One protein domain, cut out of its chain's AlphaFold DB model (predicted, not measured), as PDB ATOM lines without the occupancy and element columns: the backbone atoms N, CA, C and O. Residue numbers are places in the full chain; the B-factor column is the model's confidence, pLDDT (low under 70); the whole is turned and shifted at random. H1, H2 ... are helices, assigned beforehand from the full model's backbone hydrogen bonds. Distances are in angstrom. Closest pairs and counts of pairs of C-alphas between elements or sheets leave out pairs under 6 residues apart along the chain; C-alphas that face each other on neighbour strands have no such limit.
ATOM      1  N   LEU A 421     -26.780 -50.361   7.606       69.62
ATOM      2  CA  LEU A 421     -26.543 -49.527   8.797       69.62
ATOM      3  C   LEU A 421     -26.615 -48.011   8.525       69.62
ATOM      4  O   LEU A 421     -26.725 -47.221   9.459       69.62
ATOM      5  N   LEU A 422     -26.489 -47.601   7.262       70.25
ATOM      6  CA  LEU A 422     -26.582 -46.213   6.806       70.25
ATOM      7  C   LEU A 422     -27.959 -45.875   6.227       70.25
ATOM      8  O   LEU A 422     -28.315 -44.698   6.200       70.25
ATOM      9  N   ASP A 423     -28.725 -46.887   5.817       67.25
ATOM     10  CA  ASP A 423     -30.059 -46.730   5.245       67.25
ATOM     11  C   ASP A 423     -30.993 -45.963   6.195       67.25
ATOM     12  O   ASP A 423     -31.526 -44.924   5.816       67.25
ATOM     13  N   HIS A 424     -31.042 -46.333   7.480       65.19
ATOM     14  CA  HIS A 424     -31.824 -45.635   8.518       65.19
ATOM     15  C   HIS A 424     -31.455 -44.147   8.754       65.19
ATOM     16  O   HIS A 424     -32.129 -43.459   9.521       65.19
ATOM     17  N   PHE A 425     -30.381 -43.625   8.144       66.00
ATOM     18  CA  PHE A 425     -30.054 -42.188   8.152       66.00
ATOM     19  C   PHE A 425     -30.527 -41.446   6.889       66.00
ATOM     20  O   PHE A 425     -30.429 -40.210   6.838       66.00
ATOM     21  N   SER A 426     -30.969 -42.182   5.866       66.25
ATOM     22  CA  SER A 426     -31.609 -41.700   4.636       66.25
ATOM     23  C   SER A 426     -33.112 -41.976   4.599       66.25
ATOM     24  O   SER A 426     -33.833 -41.139   4.060       66.25
ATOM     25  N   SER A 427     -33.578 -43.079   5.185       67.88
ATOM     26  CA  SER A 427     -34.995 -43.400   5.357       67.88
ATOM     27  C   SER A 427     -35.563 -42.793   6.653       67.88
ATOM     28  O   SER A 427     -34.855 -42.573   7.639       67.88
ATOM     29  N   GLY A 428     -36.859 -42.466   6.639       73.06
ATOM     30  CA  GLY A 428     -37.586 -41.917   7.790       73.06
ATOM     31  C   GLY A 428     -37.212 -40.482   8.204       73.06
ATOM     32  O   GLY A 428     -36.636 -39.698   7.444       73.06
ATOM     33  N   THR A 429     -37.555 -40.140   9.451       69.69
ATOM     34  CA  THR A 429     -37.529 -38.772  10.014       69.69
ATOM     35  C   THR A 429     -36.164 -38.077   9.907       69.69
ATOM     36  O   THR A 429     -36.089 -36.878   9.639       69.69
ATOM     37  N   VAL A 430     -35.062 -38.819  10.067       70.75
ATOM     38  CA  VAL A 430     -33.688 -38.290   9.967       70.75
ATOM     39  C   VAL A 430     -33.337 -37.932   8.521       70.75
ATOM     40  O   VAL A 430     -32.695 -36.904   8.278       70.75
ATOM     41  N   GLY A 431     -33.786 -38.741   7.557       77.88
ATOM     42  CA  GLY A 431     -33.671 -38.446   6.131       77.88
ATOM     43  C   GLY A 431     -34.442 -37.183   5.756       77.88
ATOM     44  O   GLY A 431     -33.856 -36.246   5.203       77.88
ATOM     45  N   ALA A 432     -35.717 -37.119   6.153       79.69
ATOM     46  CA  ALA A 432     -36.600 -35.973   5.930       79.69
ATOM     47  C   ALA A 432     -36.045 -34.677   6.549       79.69
ATOM     48  O   ALA A 432     -35.949 -33.657   5.863       79.69
ATOM     49  N   PHE A 433     -35.569 -34.712   7.801       81.12
ATOM     50  CA  PHE A 433     -34.957 -33.551   8.457       81.12
ATOM     51  C   PHE A 433     -33.726 -33.034   7.696       81.12
ATOM     52  O   PHE A 433     -33.607 -31.836   7.435       81.12
ATOM     53  N   ARG A 434     -32.812 -33.928   7.292       82.75
ATOM     54  CA  ARG A 434     -31.592 -33.548   6.554       82.75
ATOM     55  C   ARG A 434     -31.917 -33.038   5.149       82.75
ATOM     56  O   ARG A 434     -31.256 -32.114   4.670       82.75
ATOM     57  N   PHE A 435     -32.939 -33.598   4.506       81.19
ATOM     58  CA  PHE A 435     -33.458 -33.123   3.226       81.19
ATOM     59  C   PHE A 435     -34.075 -31.722   3.352       81.19
ATOM     60  O   PHE A 435     -33.692 -30.825   2.597       81.19
ATOM     61  N   ASN A 436     -34.940 -31.489   4.344       83.62
ATOM     62  CA  ASN A 436     -35.578 -30.191   4.569       83.62
ATOM     63  C   ASN A 436     -34.552 -29.115   4.986       83.62
ATOM     64  O   ASN A 436     -34.523 -28.017   4.426       83.62
ATOM     65  N   GLN A 437     -33.593 -29.453   5.855       84.50
ATOM     66  CA  GLN A 437     -32.487 -28.555   6.208       84.50
ATOM     67  C   GLN A 437     -31.658 -28.142   4.974       84.50
ATOM     68  O   GLN A 437     -31.276 -26.977   4.846       84.50
ATOM     69  N   ASN A 438     -31.403 -29.068   4.044       84.00
ATOM     70  CA  ASN A 438     -30.716 -28.786   2.779       84.00
ATOM     71  C   ASN A 438     -31.583 -27.908   1.850       84.00
ATOM     72  O   ASN A 438     -31.110 -26.882   1.356       84.00
ATOM     73  N   ARG A 439     -32.876 -28.233   1.694       84.44
ATOM     74  CA  ARG A 439     -33.875 -27.433   0.952       84.44
ATOM     75  C   ARG A 439     -33.902 -25.978   1.439       84.44
ATOM     76  O   ARG A 439     -33.785 -25.058   0.628       84.44
ATOM     77  N   HIS A 440     -33.957 -25.768   2.754       83.00
ATOM     78  CA  HIS A 440     -33.928 -24.447   3.385       83.00
ATOM     79  C   HIS A 440     -32.599 -23.702   3.151       83.00
ATOM     80  O   HIS A 440     -32.605 -22.520   2.804       83.00
ATOM     81  N   GLN A 441     -31.446 -24.381   3.239       85.62
ATOM     82  CA  GLN A 441     -30.152 -23.766   2.901       85.62
ATOM     83  C   GLN A 441     -30.066 -23.335   1.426       85.62
ATOM     84  O   GLN A 441     -29.507 -22.274   1.134       85.62
ATOM     85  N   LEU A 442     -30.618 -24.120   0.495       82.81
ATOM     86  CA  LEU A 442     -30.627 -23.797  -0.937       82.81
ATOM     87  C   LEU A 442     -31.512 -22.582  -1.259       82.81
ATOM     88  O   LEU A 442     -31.093 -21.735  -2.062       82.81
ATOM     89  N   LEU A 443     -32.677 -22.482  -0.603       82.00
ATOM     90  CA  LEU A 443     -33.602 -21.346  -0.687       82.00
ATOM     91  C   LEU A 443     -32.983 -20.066  -0.109       82.00
ATOM     92  O   LEU A 443     -32.913 -19.056  -0.809       82.00
ATOM     93  N   ASN A 444     -32.447 -20.117   1.115       82.88
ATOM     94  CA  ASN A 444     -31.875 -18.939   1.784       82.88
ATOM     95  C   ASN A 444     -30.636 -18.390   1.069       82.88
ATOM     96  O   ASN A 444     -30.391 -17.186   1.071       82.88
ATOM     97  N   ARG A 445     -29.862 -19.256   0.402       83.00
ATOM     98  CA  ARG A 445     -28.737 -18.840  -0.452       83.00
ATOM     99  C   ARG A 445     -29.185 -18.290  -1.813       83.00
ATOM    100  O   ARG A 445     -28.336 -17.924  -2.620       83.00
ATOM    101  N   THR A 446     -30.488 -18.255  -2.111       72.69
ATOM    102  CA  THR A 446     -31.085 -17.915  -3.424       72.69
ATOM    103  C   THR A 446     -30.548 -18.743  -4.600       72.69
ATOM    104  O   THR A 446     -30.734 -18.402  -5.766       72.69
ATOM    105  N   SER A 447     -29.882 -19.859  -4.295       74.31
ATOM    106  CA  SER A 447     -29.220 -20.724  -5.276       74.31
ATOM    107  C   SER A 447     -30.216 -21.513  -6.131       74.31
ATOM    108  O   SER A 447     -29.882 -21.959  -7.232       74.31
ATOM    109  N   VAL A 448     -31.437 -21.666  -5.612       78.75
ATOM    110  CA  VAL A 448     -32.565 -22.419  -6.162       78.75
ATOM    111  C   VAL A 448     -33.864 -21.718  -5.732       78.75
ATOM    112  O   VAL A 448     -33.918 -21.145  -4.644       78.75
ATOM    113  N   THR A 449     -34.914 -21.759  -6.553       80.31
ATOM    114  CA  THR A 449     -36.269 -21.265  -6.221       80.31
ATOM    115  C   THR A 449     -37.221 -22.396  -5.814       80.31
ATOM    116  O   THR A 449     -36.957 -23.556  -6.124       80.31
ATOM    117  N   ARG A 450     -38.366 -22.076  -5.180       77.62
ATOM    118  CA  ARG A 450     -39.446 -23.049  -4.869       77.62
ATOM    119  C   ARG A 450     -39.856 -23.837  -6.123       77.62
ATOM    120  O   ARG A 450     -39.804 -25.060  -6.125       77.62
ATOM    121  N   GLU A 451     -40.117 -23.129  -7.221       79.44
ATOM    122  CA  GLU A 451     -40.398 -23.715  -8.540       79.44
ATOM    123  C   GLU A 451     -39.262 -24.627  -9.063       79.44
ATOM    124  O   GLU A 451     -39.534 -25.662  -9.659       79.44
ATOM    125  N   SER A 452     -37.986 -24.283  -8.840       76.00
ATOM    126  CA  SER A 452     -36.836 -25.106  -9.259       76.00
ATOM    127  C   SER A 452     -36.636 -26.367  -8.412       76.00
ATOM    128  O   SER A 452     -36.019 -27.323  -8.889       76.00
ATOM    129  N   LEU A 453     -37.086 -26.355  -7.153       77.38
ATOM    130  CA  LEU A 453     -37.047 -27.516  -6.257       77.38
ATOM    131  C   LEU A 453     -38.099 -28.553  -6.647       77.38
ATOM    132  O   LEU A 453     -37.806 -29.740  -6.576       77.38
ATOM    133  N   ALA A 454     -39.268 -28.117  -7.128       76.06
ATOM    134  CA  ALA A 454     -40.347 -29.005  -7.569       76.06
ATOM    135  C   ALA A 454     -39.946 -29.940  -8.733       76.06
ATOM    136  O   ALA A 454     -40.500 -31.026  -8.865       76.06
ATOM    137  N   PHE A 455     -38.946 -29.564  -9.542       70.94
ATOM    138  CA  PHE A 455     -38.374 -30.436 -10.581       70.94
ATOM    139  C   PHE A 455     -37.416 -31.515 -10.042       70.94
ATOM    140  O   PHE A 455     -37.037 -32.410 -10.792       70.94
ATOM    141  N   GLY A 456     -37.017 -31.438  -8.769       65.19
ATOM    142  CA  GLY A 456     -36.197 -32.439  -8.085       65.19
ATOM    143  C   GLY A 456     -37.032 -33.337  -7.175       65.19
ATOM    144  O   GLY A 456     -36.884 -33.265  -5.956       65.19
ATOM    145  N   SER A 457     -37.904 -34.162  -7.757       58.41
ATOM    146  CA  SER A 457     -38.601 -35.239  -7.038       58.41
ATOM    147  C   SER A 457     -37.800 -36.547  -7.100       58.41
ATOM    148  O   SER A 457     -36.874 -36.677  -7.902       58.41
ATOM    149  N   ALA A 458     -38.166 -37.549  -6.293       57.97
ATOM    150  CA  ALA A 458     -37.467 -38.842  -6.229       57.97
ATOM    151  C   ALA A 458     -37.358 -39.586  -7.582       57.97
ATOM    152  O   ALA A 458     -36.499 -40.448  -7.747       57.97
ATOM    153  N   HIS A 459     -38.196 -39.236  -8.565       49.69
ATOM    154  CA  HIS A 459     -38.207 -39.840  -9.901       49.69
ATOM    155  C   HIS A 459     -37.682 -38.909 -11.011       49.69
ATOM    156  O   HIS A 459     -37.685 -39.296 -12.180       49.69
ATOM    157  N   MET A 460     -37.230 -37.692 -10.680       56.00
ATOM    158  CA  MET A 460     -36.677 -36.730 -11.642       56.00
ATOM    159  C   MET A 460     -35.401 -36.068 -11.102       56.00
ATOM    160  O   MET A 460     -35.433 -35.175 -10.258       56.00
ATOM    161  N   GLU A 461     -34.248 -36.491 -11.626       53.94
ATOM    162  CA  GLU A 461     -32.939 -35.950 -11.247       53.94
ATOM    163  C   GLU A 461     -32.725 -34.548 -11.853       53.94
ATOM    164  O   GLU A 461     -32.276 -34.411 -12.993       53.94
ATOM    165  N   GLY A 462     -33.032 -33.480 -11.104       60.75
ATOM    166  CA  GLY A 462     -32.690 -32.129 -11.565       60.75
ATOM    167  C   GLY A 462     -33.303 -30.935 -10.834       60.75
ATOM    168  O   GLY A 462     -34.098 -30.201 -11.412       60.75
ATOM    169  N   THR A 463     -32.837 -30.622  -9.622       70.12
ATOM    170  CA  THR A 463     -33.067 -29.290  -9.032       70.12
ATOM    171  C   THR A 463     -32.373 -28.199  -9.864       70.12
ATOM    172  O   THR A 463     -31.140 -28.113  -9.890       70.12
ATOM    173  N   ILE A 464     -33.144 -27.321 -10.514       72.56
ATOM    174  CA  ILE A 464     -32.603 -26.310 -11.439       72.56
ATOM    175  C   ILE A 464     -31.972 -25.138 -10.664       72.56
ATOM    176  O   ILE A 464     -32.663 -24.309 -10.069       72.56
ATOM    177  N   ARG A 465     -30.641 -25.022 -10.690       76.31
ATOM    178  CA  ARG A 465     -29.906 -23.958  -9.978       76.31
ATOM    179  C   ARG A 465     -29.817 -22.657 -10.788       76.31
ATOM    180  O   ARG A 465     -29.757 -22.682 -12.014       76.31
ATOM    181  N   GLY A 466     -29.760 -21.518 -10.098       74.75
ATOM    182  CA  GLY A 466     -29.436 -20.208 -10.686       74.75
ATOM    183  C   GLY A 466     -30.545 -19.515 -11.496       74.75
ATOM    184  O   GLY A 466     -30.295 -18.469 -12.096       74.75
ATOM    185  N   VAL A 467     -31.770 -20.048 -11.513       75.19
ATOM    186  CA  VAL A 467     -32.934 -19.382 -12.123       75.19
ATOM    187  C   VAL A 467     -33.696 -18.603 -11.047       75.19
ATOM    188  O   VAL A 467     -33.905 -19.111  -9.954       75.19
ATOM    189  N   LYS A 468     -34.105 -17.360 -11.338       77.12
ATOM    190  CA  LYS A 468     -34.926 -16.527 -10.433       77.12
ATOM    191  C   LYS A 468     -36.406 -16.939 -10.502       77.12
ATOM    192  O   LYS A 468     -36.857 -17.382 -11.554       77.12
ATOM    193  N   ALA A 469     -37.157 -16.751  -9.413       77.12
ATOM    194  CA  ALA A 469     -38.585 -17.080  -9.340       77.12
ATOM    195  C   ALA A 469     -39.377 -16.416 -10.481       77.12
ATOM    196  O   ALA A 469     -39.075 -15.280 -10.868       77.12
ATOM    197  N   GLY A 470     -40.326 -17.151 -11.064       72.06
ATOM    198  CA  GLY A 470     -41.104 -16.755 -12.241       72.06
ATOM    199  C   GLY A 470     -40.317 -16.752 -13.561       72.06
ATOM    200  O   GLY A 470     -40.883 -16.475 -14.619       72.06
ATOM    201  N   ARG A 471     -39.008 -17.054 -13.552       75.56
ATOM    202  CA  ARG A 471     -38.165 -17.063 -14.763       75.56
ATOM    203  C   ARG A 471     -37.976 -18.455 -15.370       75.56
ATOM    204  O   ARG A 471     -37.472 -18.539 -16.486       75.56
ATOM    205  N   LEU A 472     -38.412 -19.529 -14.709       77.06
ATOM    206  CA  LEU A 472     -38.305 -20.902 -15.231       77.06
ATOM    207  C   LEU A 472     -39.096 -21.108 -16.524       77.06
ATOM    208  O   LEU A 472     -38.551 -21.651 -17.482       77.06
ATOM    209  N   GLN A 473     -40.301 -20.541 -16.615       74.81
ATOM    210  CA  GLN A 473     -41.104 -20.524 -17.850       74.81
ATOM    211  C   GLN A 473     -40.360 -19.868 -19.033       74.81
ATOM    212  O   GLN A 473     -40.603 -20.175 -20.198       74.81
ATOM    213  N   HIS A 474     -39.398 -18.988 -18.736       73.19
ATOM    214  CA  HIS A 474     -38.550 -18.314 -19.716       73.19
ATOM    215  C   HIS A 474     -37.122 -18.877 -19.807       73.19
ATOM    216  O   HIS A 474     -36.356 -18.401 -20.647       73.19
ATOM    217  N   ALA A 475     -36.746 -19.892 -19.021       71.62
ATOM    218  CA  ALA A 475     -35.400 -20.478 -19.047       71.62
ATOM    219  C   ALA A 475     -35.071 -21.107 -20.414       71.62
ATOM    220  O   ALA A 475     -33.949 -20.990 -20.899       71.62
TER     221      ALA A 475
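AT A GLANCE: This is residues 421 to 475 of the 526 residues of an uncharacterized protein of Cadophora sp. DSE1049 (UniProt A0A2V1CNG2). What is the shape? A long helix, H1, is followed by a tight turn into a short helix, H2, near H1's last residues, and a long looped stretch without a named element, residues 455 to 475, ends the printed part. What are the figures? The 55 printed residues hold H1, then H2, and no named strand: the class is all helix, with 22 residues in named elements, under half. The whole is loose, with a radius of gyration of the C-alphas of 13.0 A, and flat, spanning 43 by 24 by 12 A.

IN THESE COORDINATES: Where is H1? It holds residues 428 to 444, 24.4 A long, from C-alpha 428 at (-37.586, -41.917, 7.790). Where is H2? It holds residues 450 to 454, ending with C-alpha 454 at (-40.347, -29.005, -7.569).

HOW THE PARTS SIT: Do the helices touch? They are close but not clearly touching; their closest C-alphas, Leu 443 and Arg 450, are 7.4 A apart. What of their backbones? In H1 and H2 every O i to N i+4 pair is within hydrogen-bond range.

THE WHOLE: How far does it reach? The two C-alphas farthest apart, Leu 421 and His 474, are 43.9 A apart, and the printed part has no cut. Where is confidence low? Residues 421, 423 to 427, 429 and 456 to 462 have pLDDT under 70.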